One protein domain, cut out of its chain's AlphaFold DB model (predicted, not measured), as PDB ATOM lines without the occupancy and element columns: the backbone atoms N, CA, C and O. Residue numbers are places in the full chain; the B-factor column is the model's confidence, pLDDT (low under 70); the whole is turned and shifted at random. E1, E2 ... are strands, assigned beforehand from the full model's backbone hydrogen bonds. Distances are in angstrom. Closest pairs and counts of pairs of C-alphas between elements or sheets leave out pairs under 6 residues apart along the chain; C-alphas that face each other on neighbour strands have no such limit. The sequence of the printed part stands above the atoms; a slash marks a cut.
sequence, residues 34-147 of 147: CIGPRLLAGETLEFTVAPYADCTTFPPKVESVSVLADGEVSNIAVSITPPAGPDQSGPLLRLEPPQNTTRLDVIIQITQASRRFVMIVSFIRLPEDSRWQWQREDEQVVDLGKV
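Overview. This is residues 34 to 147 of the 147 residues of an uncharacterized protein of Phycisphaerae bacterium (UniProt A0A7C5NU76). The domain is a sandwich of two sheets: a large, twisted sheet, with long strands E2, E6, E7 and E8 and short E3 at one edge, and a smaller sheet, E1, E5 and E4, that covers part of one of its faces. The long hairpin of E7 and E8 runs along the longest axis. The 114 printed residues have eight named strands, E1 to E8 in chain order, and no named helix: the class is all strand. The sheets, in the orders E3 E2 E6 E7 E8 and E1 E5 E4, are antiparallel. The whole is compact, with a radius of gyration of the C-alphas of 14.1 A, yet elongated, spanning 42 by 26 by 25 A.

Arrangement. In the large sheet, E6, residues 103 to 112, and E7, residues 115 to 125, form a hairpin, with N 106 and O 121 at 2.8 A. E7 forms another hairpin with E8, residues 132 to 146, where N 118 and O 142 are 2.9 A apart. E6, E7 and E8 are a meander, each strand the antiparallel neighbour of the one before. E8 bends by 63 degrees at residue 137. On the other side of E6 is antiparallel E2, residues 61 to 69, with N 107 and O 66 at 2.8 A; it bends by 52 degrees at residue 64. Edge strand E3, residues 72 to 74, and E2 meet only at a point, where C-alphas 73 and 68 face each other at 4.6 A. In the small sheet, E5, residues 92 to 95, is the inner strand. It is antiparallel to E1, residues 45 to 50, with N 93 and O 47 at 2.8 A, and forms a hairpin with E4, residues 78 to 81, with N 79 and O 94 at 2.8 A. The facing parts of the sheets are 9.6 A centre to centre, their best planes 14 degrees apart and their strands at 33 degrees. The closest C-alphas of E2 and E4, Val 65 and Val 78, are 7.1 A apart; those of E1 and E8, Leu 45 and Trp 132, 7.6 A.

Along the chain. E8 measures 34.0 A and ends at C-alpha 146 (-42.888, -10.735, 0.755). E7 measures 32.5 A, E6 27.8 A, E2 23.8 A and E1 16.0 A. E1 begins at C-alpha 45 (-48.485, -3.508, -28.065).

Size, cuts and confidence. The farthest C-alphas, Glu 128 and Val 147, are 44.4 A apart. The printed part has no cut and no long link. Its mean pLDDT is 76.7; residues 34 to 43, 51 to 58, 84 to 89, 128 to 130 and 136 to 138 are under 70.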
ATOM      1  N   CYS A  34     -44.317 -12.929 -19.057       57.09
ATOM      2  CA  CYS A  34     -45.331 -12.509 -20.015       57.09
ATOM      3  C   CYS A  34     -45.686 -13.659 -20.969       57.09
ATOM      4  O   CYS A  34     -44.820 -14.289 -21.578       57.09
ATOM      5  N   ILE A  35     -46.982 -13.921 -21.152       60.78
ATOM      6  CA  ILE A  35     -47.496 -14.859 -22.158       60.78
ATOM      7  C   ILE A  35     -48.600 -14.147 -22.923       60.78
ATOM      8  O   ILE A  35     -49.533 -13.642 -22.325       60.78
ATOM      9  N   GLY A  36     -48.564 -14.131 -24.249       51.38
ATOM     10  CA  GLY A  36     -49.694 -13.611 -25.013       51.38
ATOM     11  C   GLY A  36     -49.433 -13.544 -26.512       51.38
ATOM     12  O   GLY A  36     -48.274 -13.596 -26.941       51.38
ATOM     13  N   PRO A  37     -50.499 -13.476 -27.328       44.56
ATOM     14  CA  PRO A  37     -50.384 -13.313 -28.769       44.56
ATOM     15  C   PRO A  37     -49.706 -11.981 -29.117       44.56
ATOM     16  O   PRO A  37     -50.096 -10.915 -28.664       44.56
ATOM     17  N   ARG A  38     -48.693 -12.072 -29.982       52.50
ATOM     18  CA  ARG A  38     -47.840 -10.986 -30.491       52.50
ATOM     19  C   ARG A  38     -48.548 -10.186 -31.591       52.50
ATOM     20  O   ARG A  38     -48.008 -10.023 -32.687       52.50
ATOM     21  N   LEU A  39     -49.805  -9.807 -31.370       45.59
ATOM     22  CA  LEU A  39     -50.613  -9.163 -32.402       45.59
ATOM     23  C   LEU A  39     -50.270  -7.677 -32.487       45.59
ATOM     24  O   LEU A  39     -50.900  -6.818 -31.889       45.59
ATOM     25  N   LEU A  40     -49.259  -7.415 -33.307       51.97
ATOM     26  CA  LEU A  40     -48.811  -6.110 -33.791       51.97
ATOM     27  C   LEU A  40     -49.771  -5.571 -34.855       51.97
ATOM     28  O   LEU A  40     -49.360  -5.192 -35.954       51.97
ATOM     29  N   ALA A  41     -51.072  -5.636 -34.591       41.72
ATOM     30  CA  ALA A  41     -52.070  -5.150 -35.525       41.72
ATOM     31  C   ALA A  41     -52.154  -3.628 -35.391       41.72
ATOM     32  O   ALA A  41     -52.996  -3.120 -34.664       41.72
ATOM     33  N   GLY A  42     -51.247  -2.923 -36.072       52.09
ATOM     34  CA  GLY A  42     -51.236  -1.463 -36.133       52.09
ATOM     35  C   GLY A  42     -50.897  -0.823 -34.790       52.09
ATOM     36  O   GLY A  42     -51.758  -0.650 -33.939       52.09
ATOM     37  N   GLU A  43     -49.628  -0.455 -34.617       66.88
ATOM     38  CA  GLU A  43     -49.172   0.525 -33.614       66.88
ATOM     39  C   GLU A  43     -49.429   0.207 -32.135       66.88
ATOM     40  O   GLU A  43     -48.938   0.932 -31.291       66.88
ATOM     41  N   THR A  44     -50.131  -0.865 -31.778       76.75
ATOM     42  CA  THR A  44     -50.455  -1.203 -30.391       76.75
ATOM     43  C   THR A  44     -49.670  -2.437 -29.953       76.75
ATOM     44  O   THR A  44     -49.627  -3.444 -30.661       76.75
ATOM     45  N   LEU A  45     -49.069  -2.371 -28.766       82.00
ATOM     46  CA  LEU A  45     -48.485  -3.508 -28.065       82.00
ATOM     47  C   LEU A  45     -49.494  -4.072 -27.061       82.00
ATOM     48  O   LEU A  45     -50.011  -3.338 -26.221       82.00
ATOM     49  N   GLU A  46     -49.751  -5.376 -27.139       83.75
ATOM     50  CA  GLU A  46     -50.678  -6.086 -26.257       83.75
ATOM     51  C   GLU A  46     -50.053  -7.404 -25.775       83.75
ATOM     52  O   GLU A  46     -49.525  -8.177 -26.576       83.75
ATOM     53  N   PHE A  47     -50.074  -7.653 -24.463       80.69
ATOM     54  CA  PHE A  47     -49.558  -8.887 -23.860       80.69
ATOM     55  C   PHE A  47     -50.181  -9.157 -22.485       80.69
ATOM     56  O   PHE A  47     -50.639  -8.241 -21.804       80.69
ATOM     57  N   THR A  48     -50.208 -10.421 -22.054       82.06
ATOM     58  CA  THR A  48     -50.747 -10.814 -20.742       82.06
ATOM     59  C   THR A  48     -49.613 -11.122 -19.771       82.06
ATOM     60  O   THR A  48     -48.649 -11.810 -20.113       82.06
ATOM     61  N   VAL A  49     -49.736 -10.628 -18.541       79.31
ATOM     62  CA  VAL A  49     -48.853 -11.009 -17.434       79.31
ATOM     63  C   VAL A  49     -49.371 -12.329 -16.880       79.31
ATOM     64  O   VAL A  49     -50.453 -12.360 -16.298       79.31
ATOM     65  N   ALA A  50     -48.639 -13.420 -17.094       73.94
ATOM     66  CA  ALA A  50     -49.072 -14.753 -16.699       73.94
ATOM     67  C   ALA A  50     -48.595 -15.124 -15.286       73.94
ATOM     68  O   ALA A  50     -47.609 -14.564 -14.790       73.94
ATOM     69  N   PRO A  51     -49.273 -16.073 -14.614       64.88
ATOM     70  CA  PRO A  51     -48.920 -16.480 -13.270       64.88
ATOM     71  C   PRO A  51     -47.669 -17.368 -13.313       64.88
ATOM     72  O   PRO A  51     -47.344 -17.968 -14.339       64.88
ATOM     73  N   TYR A  52     -47.028 -17.536 -12.153       65.38
ATOM     74  CA  TYR A  52     -46.217 -18.718 -11.841       65.38
ATOM     75  C   TYR A  52     -46.827 -19.988 -12.478       65.38
ATOM     76  O   TYR A  52     -48.030 -20.229 -12.322       65.38
ATOM     77  N   ALA A  53     -46.012 -20.779 -13.188       51.56
ATOM     78  CA  ALA A  53     -46.454 -21.992 -13.878       51.56
ATOM     79  C   ALA A  53     -47.358 -22.858 -12.973       51.56
ATOM     80  O   ALA A  53     -46.986 -23.191 -11.853       51.56
ATOM     81  N   ASP A  54     -48.559 -23.180 -13.456       50.16
ATOM     82  CA  ASP A  54     -49.575 -24.018 -12.792       50.16
ATOM     83  C   ASP A  54     -50.329 -23.406 -11.592       50.16
ATOM     84  O   ASP A  54     -51.151 -24.077 -10.968       50.16
ATOM     85  N   CYS A  55     -50.139 -22.118 -11.290       50.50
ATOM     86  CA  CYS A  55     -50.810 -21.433 -10.177       50.50
ATOM     87  C   CYS A  55     -51.907 -20.460 -10.679       50.50
ATOM     88  O   CYS A  55     -51.810 -19.244 -10.505       50.50
ATOM     89  N   THR A  56     -52.997 -20.975 -11.267       56.28
ATOM     90  CA  THR A  56     -54.207 -20.161 -11.565       56.28
ATOM     91  C   THR A  56     -54.921 -19.685 -10.295       56.28
ATOM     92  O   THR A  56     -55.714 -18.751 -10.322       56.28
ATOM     93  N   THR A  57     -54.605 -20.296  -9.149       56.22
ATOM     94  CA  THR A  57     -55.230 -20.019  -7.848       56.22
ATOM     95  C   THR A  57     -54.902 -18.625  -7.301       56.22
ATOM     96  O   THR A  57     -55.650 -18.101  -6.478       56.22
ATOM     97  N   PHE A  58     -53.807 -18.009  -7.760       65.81
ATOM     98  CA  PHE A  58     -53.412 -16.650  -7.386       65.81
ATOM     99  C   PHE A  58     -52.955 -15.896  -8.637       65.81
ATOM    100  O   PHE A  58     -51.751 -15.862  -8.900       65.81
ATOM    101  N   PRO A  59     -53.869 -15.316  -9.432       72.56
ATOM    102  CA  PRO A  59     -53.475 -14.566 -10.618       72.56
ATOM    103  C   PRO A  59     -52.599 -13.363 -10.226       72.56
ATOM    104  O   PRO A  59     -52.815 -12.762  -9.166       72.56
ATOM    105  N   PRO A  60     -51.596 -13.004 -11.046       78.88
ATOM    106  CA  PRO A  60     -50.771 -11.834 -10.791       78.88
ATOM    107  C   PRO A  60     -51.631 -10.569 -10.831       78.88
ATOM    108  O   PRO A  60     -52.447 -10.374 -11.729       78.88
ATOM    109  N   LYS A  61     -51.436  -9.681  -9.860       84.62
ATOM    110  CA  LYS A  61     -52.034  -8.348  -9.847       84.62
ATOM    111  C   LYS A  61     -50.972  -7.334 -10.245       84.62
ATOM    112  O   LYS A  61     -49.988  -7.176  -9.530       84.62
ATOM    113  N   VAL A  62     -51.184  -6.623 -11.348       87.31
ATOM    114  CA  VAL A  62     -50.325  -5.491 -11.724       87.31
ATOM    115  C   VAL A  62     -50.640  -4.314 -10.797       87.31
ATOM    116  O   VAL A  62     -51.788  -3.880 -10.707       87.31
ATOM    117  N   GLU A  63     -49.634  -3.839 -10.066       87.19
ATOM    118  CA  GLU A  63     -49.728  -2.678  -9.173       87.19
ATOM    119  C   GLU A  63     -49.445  -1.376  -9.919       87.19
ATOM    120  O   GLU A  63     -50.129  -0.377  -9.707       87.19
ATOM    121  N   SER A  64     -48.444  -1.391 -10.798       89.44
ATOM    122  CA  SER A  64     -48.071  -0.244 -11.616       89.44
ATOM    123  C   SER A  64     -47.366  -0.694 -12.894       89.44
ATOM    124  O   SER A  64     -46.804  -1.792 -12.965       89.44
ATOM    125  N   VAL A  65     -47.404   0.172 -13.907       90.25
ATOM    126  CA  VAL A  65     -46.634   0.025 -15.141       90.25
ATOM    127  C   VAL A  65     -45.953   1.353 -15.428       90.25
ATOM    128  O   VAL A  65     -46.586   2.404 -15.368       90.25
ATOM    129  N   SER A  66     -44.661   1.302 -15.715       90.75
ATOM    130  CA  SER A  66     -43.863   2.428 -16.193       90.75
ATOM    131  C   SER A  66     -43.228   2.044 -17.518       90.75
ATOM    132  O   SER A  66     -42.877   0.883 -17.719       90.75
ATOM    133  N   VAL A  67     -43.085   3.000 -18.430       89.88
ATOM    134  CA  VAL A  67     -42.532   2.733 -19.757       89.88
ATOM    135  C   VAL A  67     -41.362   3.667 -20.012       89.88
ATOM    136  O   VAL A  67     -41.471   4.878 -19.811       89.88
ATOM    137  N   LEU A  68     -40.247   3.097 -20.455       90.25
ATOM    138  CA  LEU A  68     -39.116   3.838 -20.989       90.25
ATOM    139  C   LEU A  68     -39.157   3.756 -22.513       90.25
ATOM    140  O   LEU A  68     -39.251   2.661 -23.062       90.25
ATOM    141  N   ALA A  69     -39.085   4.897 -23.188       89.56
ATOM    142  CA  ALA A  69     -38.962   5.002 -24.637       89.56
ATOM    143  C   ALA A  69     -37.555   5.490 -24.970       89.56
ATOM    144  O   ALA A  69     -37.153   6.559 -24.520       89.56
ATOM    145  N   ASP A  70     -36.792   4.680 -25.704       89.44
ATOM    146  CA  ASP A  70     -35.386   4.935 -26.045       89.44
ATOM    147  C   ASP A  70     -34.515   5.300 -24.818       89.44
ATOM    148  O   ASP A  70     -33.564   6.074 -24.909       89.44
ATOM    149  N   GLY A  71     -34.838   4.719 -23.655       87.31
ATOM    150  CA  GLY A  71     -34.137   4.938 -22.384       87.31
ATOM    151  C   GLY A  71     -34.654   6.109 -21.540       87.31
ATOM    152  O   GLY A  71     -34.208   6.269 -20.405       87.31
ATOM    153  N   GLU A  72     -35.615   6.894 -22.032       89.44
ATOM    154  CA  GLU A  72     -36.219   8.003 -21.289       89.44
ATOM    155  C   GLU A  72     -37.605   7.646 -20.750       89.44
ATOM    156  O   GLU A  72     -38.380   6.937 -21.392       89.44
ATOM    157  N   VAL A  73     -37.945   8.162 -19.563       87.12
ATOM    158  CA  VAL A  73     -39.280   7.974 -18.979       87.12
ATOM    159  C   VAL A  73     -40.324   8.573 -19.910       87.12
ATOM    160  O   VAL A  73     -40.302   9.769 -20.199       87.12
ATOM    161  N   SER A  74     -41.257   7.736 -20.352       85.56
ATOM    162  CA  SER A  74     -42.277   8.119 -21.313       85.56
ATOM    163  C   SER A  74     -43.664   8.073 -20.689       85.56
ATOM    164  O   SER A  74     -44.032   7.120 -20.002       85.56
ATOM    165  N   ASN A  75     -44.468   9.098 -20.972       83.56
ATOM    166  CA  ASN A  75     -45.869   9.168 -20.560       83.56
ATOM    167  C   ASN A  75     -46.758   8.428 -21.568       83.56
ATOM    168  O   ASN A  75     -47.648   9.014 -22.181       83.56
ATOM    169  N   ILE A  76     -46.486   7.142 -21.773       85.12
ATOM    170  CA  ILE A  76     -47.317   6.280 -22.613       85.12
ATOM    171  C   ILE A  76     -48.515   5.823 -21.787       85.12
ATOM    172  O   ILE A  76     -48.361   5.317 -20.675       85.12
ATOM    173  N   ALA A  77     -49.717   6.001 -22.331       82.94
ATOM    174  CA  ALA A  77     -50.920   5.484 -21.705       82.94
ATOM    175  C   ALA A  77     -50.886   3.949 -21.726       82.94
ATOM    176  O   ALA A  77     -50.788   3.330 -22.786       82.94
ATOM    177  N   VAL A  78     -50.979   3.343 -20.543       86.50
ATOM    178  CA  VAL A  78     -51.083   1.892 -20.384       86.50
ATOM    179  C   VAL A  78     -52.491   1.564 -19.917       86.50
ATOM    180  O   VAL A  78     -52.930   2.004 -18.855       86.50
ATOM    181  N   SER A  79     -53.201   0.772 -20.712       87.88
ATOM    182  CA  SER A  79     -54.476   0.184 -20.329       87.88
ATOM    183  C   SER A  79     -54.230  -1.177 -19.687       87.88
ATOM    184  O   SER A  79     -53.579  -2.044 -20.271       87.88
ATOM    185  N   ILE A  80     -54.753  -1.355 -18.475       88.31
ATOM    186  CA  ILE A  80     -54.677  -2.604 -17.718       88.31
ATOM    187  C   ILE A  80     -56.085  -3.177 -17.664       88.31
ATOM    188  O   ILE A  80     -56.946  -2.663 -16.950       88.31
ATOM    189  N   THR A  81     -56.323  -4.246 -18.415       87.00
ATOM    190  CA  THR A  81     -57.596  -4.963 -18.351       87.00
ATOM    191  C   THR A  81     -57.451  -6.110 -17.354       87.00
ATOM    192  O   THR A  81     -56.577  -6.963 -17.539       87.00
ATOM    193  N   PRO A  82     -58.255  -6.145 -16.276       79.75
ATOM    194  CA  PRO A  82     -58.217  -7.247 -15.326       79.75
ATOM    195  C   PRO A  82     -58.632  -8.559 -16.009       79.75
ATOM    196  O   PRO A  82     -59.366  -8.528 -17.000       79.75
ATOM    197  N   PRO A  83     -58.203  -9.717 -15.482       75.62
ATOM    198  CA  PRO A  83     -58.642 -11.005 -16.002       75.62
ATOM    199  C   PRO A  83     -60.174 -11.106 -15.953       75.62
ATOM    200  O   PRO A  83     -60.795 -10.825 -14.928       75.62
ATOM    201  N   ALA A  84     -60.793 -11.524 -17.058       68.94
ATOM    202  CA  ALA A  84     -62.248 -11.617 -17.203       68.94
ATOM    203  C   ALA A  84     -62.868 -12.833 -16.482       68.94
ATOM    204  O   ALA A  84     -64.083 -13.021 -16.523       68.94
ATOM    205  N   GLY A  85     -62.056 -13.667 -15.827       63.44
ATOM    206  CA  GLY A  85     -62.520 -14.831 -15.079       63.44
ATOM    207  C   GLY A  85     -61.396 -15.566 -14.338       63.44
ATOM    208  O   GLY A  85     -60.222 -15.264 -14.552       63.44
ATOM    209  N   PRO A  86     -61.752 -16.538 -13.477       55.91
ATOM    210  CA  PRO A  86     -60.804 -17.300 -12.655       55.91
ATOM    211  C   PRO A  86     -59.857 -18.201 -13.466       55.91
ATOM    212  O   PRO A  86     -58.802 -18.574 -12.963       55.91
ATOM    213  N   ASP A  87     -60.206 -18.508 -14.718       56.78
ATOM    214  CA  ASP A  87     -59.411 -19.359 -15.613       56.78
ATOM    215  C   ASP A  87     -58.448 -18.564 -16.515       56.78
ATOM    216  O   ASP A  87     -57.772 -19.143 -17.366       56.78
ATOM    217  N   GLN A  88     -58.386 -17.233 -16.376       59.91
ATOM    218  CA  GLN A  88     -57.472 -16.409 -17.169       59.91
ATOM    219  C   GLN A  88     -56.101 -16.273 -16.506       59.91
ATOM    220  O   GLN A  88     -55.979 -16.056 -15.301       59.91
ATOM    221  N   SER A  89     -55.063 -16.350 -17.339       66.00
ATOM    222  CA  SER A  89     -53.647 -16.302 -16.969       66.00
ATOM    223  C   SER A  89     -53.227 -14.996 -16.274       66.00
ATOM    224  O   SER A  89     -52.235 -14.984 -15.562       66.00
ATOM    225  N   GLY A  90     -53.981 -13.906 -16.383       77.94
ATOM    226  CA  GLY A  90     -53.717 -12.681 -15.629       77.94
ATOM    227  C   GLY A  90     -54.182 -11.434 -16.374       77.94
ATOM    228  O   GLY A  90     -54.965 -11.548 -17.319       77.94
ATOM    229  N   PRO A  91     -53.762 -10.236 -15.941       84.31
ATOM    230  CA  PRO A  91     -54.174  -8.988 -16.559       84.31
ATOM    231  C   PRO A  91     -53.532  -8.812 -17.936       84.31
ATOM    232  O   PRO A  91     -52.357  -9.121 -18.152       84.31
ATOM    233  N   LEU A  92     -54.325  -8.271 -18.856       84.88
ATOM    234  CA  LEU A  92     -53.897  -7.867 -20.186       84.88
ATOM    235  C   LEU A  92     -53.389  -6.425 -20.126       84.88
ATOM    236  O   LEU A  92     -54.104  -5.526 -19.678       84.88
ATOM    237  N   LEU A  93     -52.163  -6.215 -20.588       87.31
ATOM    238  CA  LEU A  93     -51.548  -4.907 -20.738       87.31
ATOM    239  C   LEU A  93     -51.602  -4.500 -22.204       87.31
ATOM    240  O   LEU A  93     -51.175  -5.254 -23.077       87.31
ATOM    241  N   ARG A  94     -52.116  -3.296 -22.454       88.00
ATOM    242  CA  ARG A  94     -52.162  -2.680 -23.778       88.00
ATOM    243  C   ARG A  94     -51.545  -1.290 -23.725       88.00
ATOM    244  O   ARG A  94     -51.901  -0.493 -22.859       88.00
ATOM    245  N   LEU A  95     -50.641  -0.999 -24.649       88.19
ATOM    246  CA  LEU A  95     -49.958   0.287 -24.743       88.19
ATOM    247  C   LEU A  95     -49.725   0.691 -26.199       88.19
ATOM    248  O   LEU A  95     -49.583  -0.162 -27.074       88.19
ATOM    249  N   GLU A  96     -49.686   1.997 -26.439       87.00
ATOM    250  CA  GLU A  96     -49.496   2.604 -27.760       87.00
ATOM    251  C   GLU A  96     -48.135   3.316 -27.792       87.00
ATOM    252  O   GLU A  96     -47.983   4.402 -27.227       87.00
ATOM    253  N   PRO A  97     -47.106   2.692 -28.387       81.94
ATOM    254  CA  PRO A  97     -45.788   3.283 -28.528       81.94
ATOM    255  C   PRO A  97     -45.804   4.551 -29.387       81.94
ATOM    256  O   PRO A  97     -46.493   4.589 -30.408       81.94
ATOM    257  N   PRO A  98     -44.968   5.553 -29.075       79.44
ATOM    258  CA  PRO A  98     -44.780   6.696 -29.950       79.44
ATOM    259  C   PRO A  98     -44.214   6.268 -31.309       79.44
ATOM    260  O   PRO A  98     -43.332   5.411 -31.405       79.44
ATOM    261  N   GLN A  99     -44.662   6.928 -32.380       76.69
ATOM    262  CA  GLN A  99     -44.228   6.619 -33.747       76.69
ATOM    263  C   GLN A  99     -42.746   6.904 -34.031       76.69
ATOM    264  O   GLN A  99     -42.254   6.480 -35.072       76.69
ATOM    265  N   ASN A 100     -42.019   7.581 -33.144       80.50
ATOM    266  CA  ASN A 100     -40.592   7.865 -33.331       80.50
ATOM    267  C   ASN A 100     -39.693   7.037 -32.409       80.50
ATOM    268  O   ASN A 100     -38.486   7.251 -32.396       80.50
ATOM    269  N   THR A 101     -40.269   6.096 -31.658       81.88
ATOM    270  CA  THR A 101     -39.521   5.280 -30.706       81.88
ATOM    271  C   THR A 101     -38.999   4.009 -31.361       81.88
ATOM    272  O   THR A 101     -39.700   3.362 -32.149       81.88
ATOM    273  N   THR A 102     -37.764   3.647 -31.020       86.62
ATOM    274  CA  THR A 102     -37.082   2.452 -31.538       86.62
ATOM    275  C   THR A 102     -36.958   1.345 -30.504       86.62
ATOM    276  O   THR A 102     -36.906   0.172 -30.867       86.62
ATOM    277  N   ARG A 103     -36.972   1.691 -29.218       87.81
ATOM    278  CA  ARG A 103     -36.944   0.752 -28.102       87.81
ATOM    279  C   ARG A 103     -37.954   1.153 -27.039       87.81
ATOM    280  O   ARG A 103     -38.046   2.320 -26.675       87.81
ATOM    281  N   LEU A 104     -38.669   0.172 -26.515       88.38
ATOM    282  CA  LEU A 104     -39.521   0.326 -25.350       88.38
ATOM    283  C   LEU A 104     -39.140  -0.682 -24.286       88.38
ATOM    284  O   LEU A 104     -39.206  -1.879 -24.543       88.38
ATOM    285  N   ASP A 105     -38.845  -0.207 -23.086       89.00
ATOM    286  CA  ASP A 105     -38.692  -1.065 -21.918       89.00
ATOM    287  C   ASP A 105     -39.901  -0.838 -21.002       89.00
ATOM    288  O   ASP A 105     -40.138   0.263 -20.498       89.00
ATOM    289  N   VAL A 106     -40.713  -1.876 -20.821       89.38
ATOM    290  CA  VAL A 106     -41.928  -1.839 -20.005       89.38
ATOM    291  C   VAL A 106     -41.618  -2.450 -18.647       89.38
ATOM    292  O   VAL A 106     -41.338  -3.641 -18.540       89.38
ATOM    293  N   ILE A 107     -41.673  -1.625 -17.608       90.12
ATOM    294  CA  ILE A 107     -41.388  -1.989 -16.223       90.12
ATOM    295  C   ILE A 107     -42.718  -2.197 -15.505       90.12
ATOM    296  O   ILE A 107     -43.531  -1.280 -15.395       90.12
ATOM    297  N   ILE A 108     -42.943  -3.402 -15.003       89.12
ATOM    298  CA  ILE A 108     -44.220  -3.856 -14.460       89.12
ATOM    299  C   ILE A 108     -43.993  -4.269 -13.012       89.12
ATOM    300  O   ILE A 108     -43.207  -5.174 -12.731       89.12
ATOM    301  N   GLN A 109     -44.695  -3.627 -12.084       88.94
ATOM    302  CA  GLN A 109     -44.729  -4.062 -10.691       88.94
ATOM    303  C   GLN A 109     -45.918  -4.988 -10.488       88.94
ATOM    304  O   GLN A 109     -47.056  -4.636 -10.801       88.94
ATOM    305  N   ILE A 110     -45.652  -6.182  -9.970       86.56
ATOM    306  CA  ILE A 110     -46.634  -7.254  -9.849       86.56
ATOM    307  C   ILE A 110     -46.655  -7.738  -8.407       86.56
ATOM    308  O   ILE A 110     -45.606  -8.001  -7.824       86.56
ATOM    309  N   THR A 111     -47.850  -7.940  -7.863       84.88
ATOM    310  CA  THR A 111     -48.050  -8.696  -6.628       84.88
ATOM    311  C   THR A 111     -48.758 -10.008  -6.932       84.88
ATOM    312  O   THR A 111     -49.822 -10.030  -7.549       84.88
ATOM    313  N   GLN A 112     -48.185 -11.118  -6.477       79.06
ATOM    314  CA  GLN A 112     -48.749 -12.457  -6.627       79.06
ATOM    315  C   GLN A 112     -48.443 -13.283  -5.376       79.06
ATOM    316  O   GLN A 112     -47.310 -13.283  -4.905       79.06
ATOM    317  N   ALA A 113     -49.441 -13.982  -4.822       78.19
ATOM    318  CA  ALA A 113     -49.278 -14.856  -3.649       78.19
ATOM    319  C   ALA A 113     -48.486 -14.207  -2.482       78.19
ATOM    320  O   ALA A 113     -47.557 -14.800  -1.931       78.19
ATOM    321  N   SER A 114     -48.838 -12.961  -2.129       79.81
ATOM    322  CA  SER A 114     -48.171 -12.156  -1.083       79.81
ATOM    323  C   SER A 114     -46.683 -11.875  -1.330       79.81
ATOM    324  O   SER A 114     -45.924 -11.626  -0.392       79.81
ATOM    325  N   ARG A 115     -46.250 -11.910  -2.590       80.25
ATOM    326  CA  ARG A 115     -44.908 -11.523  -3.025       80.25
ATOM    327  C   ARG A 115     -44.977 -10.421  -4.063       80.25
ATOM    328  O   ARG A 115     -45.927 -10.381  -4.843       80.25
ATOM    329  N   ARG A 116     -43.959  -9.567  -4.070       83.75
ATOM    330  CA  ARG A 116     -43.770  -8.509  -5.062       83.75
ATOM    331  C   ARG A 116     -42.685  -8.884  -6.049       83.75
ATOM    332  O   ARG A 116     -41.641  -9.403  -5.668       83.75
ATOM    333  N   PHE A 117     -42.921  -8.532  -7.299       84.12
ATOM    334  CA  PHE A 117     -41.996  -8.719  -8.399       84.12
ATOM    335  C   PHE A 117     -41.900  -7.434  -9.210       84.12
ATOM    336  O   PHE A 117     -42.885  -6.707  -9.357       84.12
ATOM    337  N   VAL A 118     -40.720  -7.179  -9.758       86.56
ATOM    338  CA  VAL A 118     -40.534  -6.235 -10.860       86.56
ATOM    339  C   VAL A 118     -40.197  -7.047 -12.089       86.56
ATOM    340  O   VAL A 118     -39.286  -7.866 -12.048       86.56
ATOM    341  N   MET A 119     -40.930  -6.817 -13.164       85.69
ATOM    342  CA  MET A 119     -40.671  -7.412 -14.461       85.69
ATOM    343  C   MET A 119     -40.315  -6.318 -15.454       85.69
ATOM    344  O   MET A 119     -40.971  -5.280 -15.481       85.69
ATOM    345  N   ILE A 120     -39.290  -6.549 -16.262       86.25
ATOM    346  CA  ILE A 120     -38.897  -5.665 -17.354       86.25
ATOM    347  C   ILE A 120     -39.081  -6.437 -18.651       86.25
ATOM    348  O   ILE A 120     -38.539  -7.529 -18.804       86.25
ATOM    349  N   VAL A 121     -39.856  -5.867 -19.568       86.81
ATOM    350  CA  VAL A 121     -40.140  -6.442 -20.882       86.81
ATOM    351  C   VAL A 121     -39.692  -5.457 -21.947       86.81
ATOM    352  O   VAL A 121     -40.232  -4.357 -22.040       86.81
ATOM    353  N   SER A 122     -38.721  -5.864 -22.759       86.75
ATOM    354  CA  SER A 122     -38.128  -4.995 -23.776       86.75
ATOM    355  C   SER A 122     -38.690  -5.300 -25.163       86.75
ATOM    356  O   SER A 122     -38.769  -6.455 -25.591       86.75
ATOM    357  N   PHE A 123     -39.052  -4.260 -25.900       85.75
ATOM    358  CA  PHE A 123     -39.505  -4.320 -27.280       85.75
ATOM    359  C   PHE A 123     -38.601  -3.443 -28.137       85.75
ATOM    360  O   PHE A 123     -38.292  -2.312 -27.775       85.75
ATOM    361  N   ILE A 124     -38.215  -3.939 -29.306       86.06
ATOM    362  CA  ILE A 124     -37.496  -3.152 -30.310       86.06
ATOM    363  C   ILE A 124     -38.376  -2.970 -31.531       86.06
ATOM    364  O   ILE A 124     -39.112  -3.876 -31.916       86.06
ATOM    365  N   ARG A 125     -38.305  -1.812 -32.169       82.44
ATOM    366  CA  ARG A 125     -38.976  -1.575 -33.433       82.44
ATOM    367  C   ARG A 125     -38.043  -1.946 -34.569       82.44
ATOM    368  O   ARG A 125     -36.958  -1.388 -34.705       82.44
ATOM    369  N   LEU A 126     -38.474  -2.895 -35.389       78.19
ATOM    370  CA  LEU A 126     -37.710  -3.324 -36.546       78.19
ATOM    371  C   LEU A 126     -37.803  -2.270 -37.659       78.19
ATOM    372  O   LEU A 126     -38.912  -1.848 -37.999       78.19
ATOM    373  N   PRO A 127     -36.666  -1.872 -38.254       72.19
ATOM    374  CA  PRO A 127     -36.630  -0.818 -39.265       72.19
ATOM    375  C   PRO A 127     -37.320  -1.210 -40.578       72.19
ATOM    376  O   PRO A 127     -37.799  -0.335 -41.288       72.19
ATOM    377  N   GLU A 128     -37.401  -2.506 -40.896       67.44
ATOM    378  CA  GLU A 128     -37.892  -2.990 -42.195       67.44
ATOM    379  C   GLU A 128     -39.416  -2.887 -42.344       67.44
ATOM    380  O   GLU A 128     -39.901  -2.476 -43.391       67.44
ATOM    381  N   ASP A 129     -40.168  -3.175 -41.275       68.06
ATOM    382  CA  ASP A 129     -41.638  -3.214 -41.315       68.06
ATOM    383  C   ASP A 129     -42.297  -2.306 -40.268       68.06
ATOM    384  O   ASP A 129     -43.511  -2.366 -40.064       68.06
ATOM    385  N   SER A 130     -41.513  -1.506 -39.533       67.88
ATOM    386  CA  SER A 130     -41.994  -0.689 -38.405       67.88
ATOM    387  C   SER A 130     -42.728  -1.482 -37.311       67.88
ATOM    388  O   SER A 130     -43.449  -0.902 -36.495       67.88
ATOM    389  N   ARG A 131     -42.539  -2.805 -37.280       75.44
ATOM    390  CA  ARG A 131     -43.161  -3.740 -36.339       75.44
ATOM    391  C   ARG A 131     -42.369  -3.803 -35.040       75.44
ATOM    392  O   ARG A 131     -41.141  -3.792 -35.063       75.44
ATOM    393  N   TRP A 132     -43.065  -3.929 -33.915       79.06
ATOM    394  CA  TRP A 132     -42.420  -4.167 -32.625       79.06
ATOM    395  C   TRP A 132     -42.084  -5.645 -32.438       79.06
ATOM    396  O   TRP A 132     -42.912  -6.518 -32.651       79.06
ATOM    397  N   GLN A 133     -40.875  -5.945 -31.998       80.06
ATOM    398  CA  GLN A 133     -40.429  -7.284 -31.668       80.06
ATOM    399  C   GLN A 133     -40.088  -7.346 -30.186       80.06
ATOM    400  O   GLN A 133     -39.249  -6.594 -29.698       80.06
ATOM    401  N   TRP A 134     -40.724  -8.278 -29.486       77.62
ATOM    402  CA  TRP A 134     -40.382  -8.596 -28.106       77.62
ATOM    403  C   TRP A 134     -39.011  -9.283 -28.037       77.62
ATOM    404  O   TRP A 134     -38.791 -10.308 -28.689       77.62
ATOM    405  N   GLN A 135     -38.114  -8.729 -27.223       76.44
ATOM    406  CA  GLN A 135     -36.815  -9.297 -26.887       76.44
ATOM    407  C   GLN A 135     -36.951 -10.146 -25.622       76.44
ATOM    408  O   GLN A 135     -36.810  -9.658 -24.506       76.44
ATOM    409  N   ARG A 136     -37.262 -11.436 -25.793       66.88
ATOM    410  CA  ARG A 136     -37.409 -12.370 -24.663       66.88
ATOM    411  C   ARG A 136     -36.112 -12.528 -23.863       66.88
ATOM    412  O   ARG A 136     -36.176 -12.748 -22.664       66.88
ATOM    413  N   GLU A 137     -34.959 -12.425 -24.519       61.91
ATOM    414  CA  GLU A 137     -33.645 -12.501 -23.862       61.91
ATOM    415  C   GLU A 137     -33.402 -11.330 -22.896       61.91
ATOM    416  O   GLU A 137     -32.649 -11.479 -21.937       61.91
ATOM    417  N   ASP A 138     -34.101 -10.210 -23.102       63.16
ATOM    418  CA  ASP A 138     -34.071  -9.030 -22.237       63.16
ATOM    419  C   ASP A 138     -35.192  -9.051 -21.176       63.16
ATOM    420  O   ASP A 138     -35.348  -8.073 -20.440       63.16
ATOM    421  N   GLU A 139     -35.999 -10.120 -21.094       71.44
ATOM    422  CA  GLU A 139     -36.986 -10.259 -20.021       71.44
ATOM    423  C   GLU A 139     -36.260 -10.491 -18.696       71.44
ATOM    424  O   GLU A 139     -35.528 -11.466 -18.522       71.44
ATOM    425  N   GLN A 140     -36.468  -9.581 -17.747       77.25
ATOM    426  CA  GLN A 140     -35.906  -9.690 -16.407       77.25
ATOM    427  C   GLN A 140     -37.026  -9.710 -15.390       77.25
ATOM    428  O   GLN A 140     -37.939  -8.888 -15.452       77.25
ATOM    429  N   VAL A 141     -36.925 -10.613 -14.420       79.31
ATOM    430  CA  VAL A 141     -37.869 -10.692 -13.313       79.31
ATOM    431  C   VAL A 141     -37.093 -10.689 -12.011       79.31
ATOM    432  O   VAL A 141     -36.169 -11.469 -11.806       79.31
ATOM    433  N   VAL A 142     -37.456  -9.771 -11.124       81.81
ATOM    434  CA  VAL A 142     -36.794  -9.573  -9.839       81.81
ATOM    435  C   VAL A 142     -37.819  -9.767  -8.732       81.81
ATOM    436  O   VAL A 142     -38.768  -8.996  -8.606       81.81
ATOM    437  N   ASP A 143     -37.621 -10.802  -7.919       82.06
ATOM    438  CA  ASP A 143     -38.376 -11.062  -6.689       82.06
ATOM    439  C   ASP A 143     -37.960 -10.054  -5.609       82.06
ATOM    440  O   ASP A 143     -36.841 -10.100  -5.097       82.06
ATOM    441  N   LEU A 144     -38.866  -9.140  -5.262       81.81
ATOM    442  CA  LEU A 144     -38.661  -8.133  -4.218       81.81
ATOM    443  C   LEU A 144     -38.952  -8.674  -2.810       81.81
ATOM    444  O   LEU A 144     -38.759  -7.963  -1.824       81.81
ATOM    445  N   GLY A 145     -39.417  -9.919  -2.696       77.06
ATOM    446  CA  GLY A 145     -39.756 -10.550  -1.429       77.06
ATOM    447  C   GLY A 145     -41.233 -10.430  -1.059       77.06
ATOM    448  O   GLY A 145     -42.110 -10.208  -1.895       77.06
ATOM    449  N   LYS A 146     -41.521 -10.678   0.223       78.81
ATOM    450  CA  LYS A 146     -42.888 -10.735   0.755       78.81
ATOM    451  C   LYS A 146     -43.437  -9.337   1.048       78.81
ATOM    452  O   LYS A 146     -42.677  -8.453   1.436       78.81
ATOM    453  N   VAL A 147     -44.751  -9.184   0.883       72.44
ATOM    454  CA  VAL A 147     -45.531  -7.983   1.238       72.44
ATOM    455  C   VAL A 147     -46.145  -8.131   2.617       72.44
ATOM    456  O   VAL A 147     -46.618  -9.253   2.916       72.44
TER     457      VAL A 147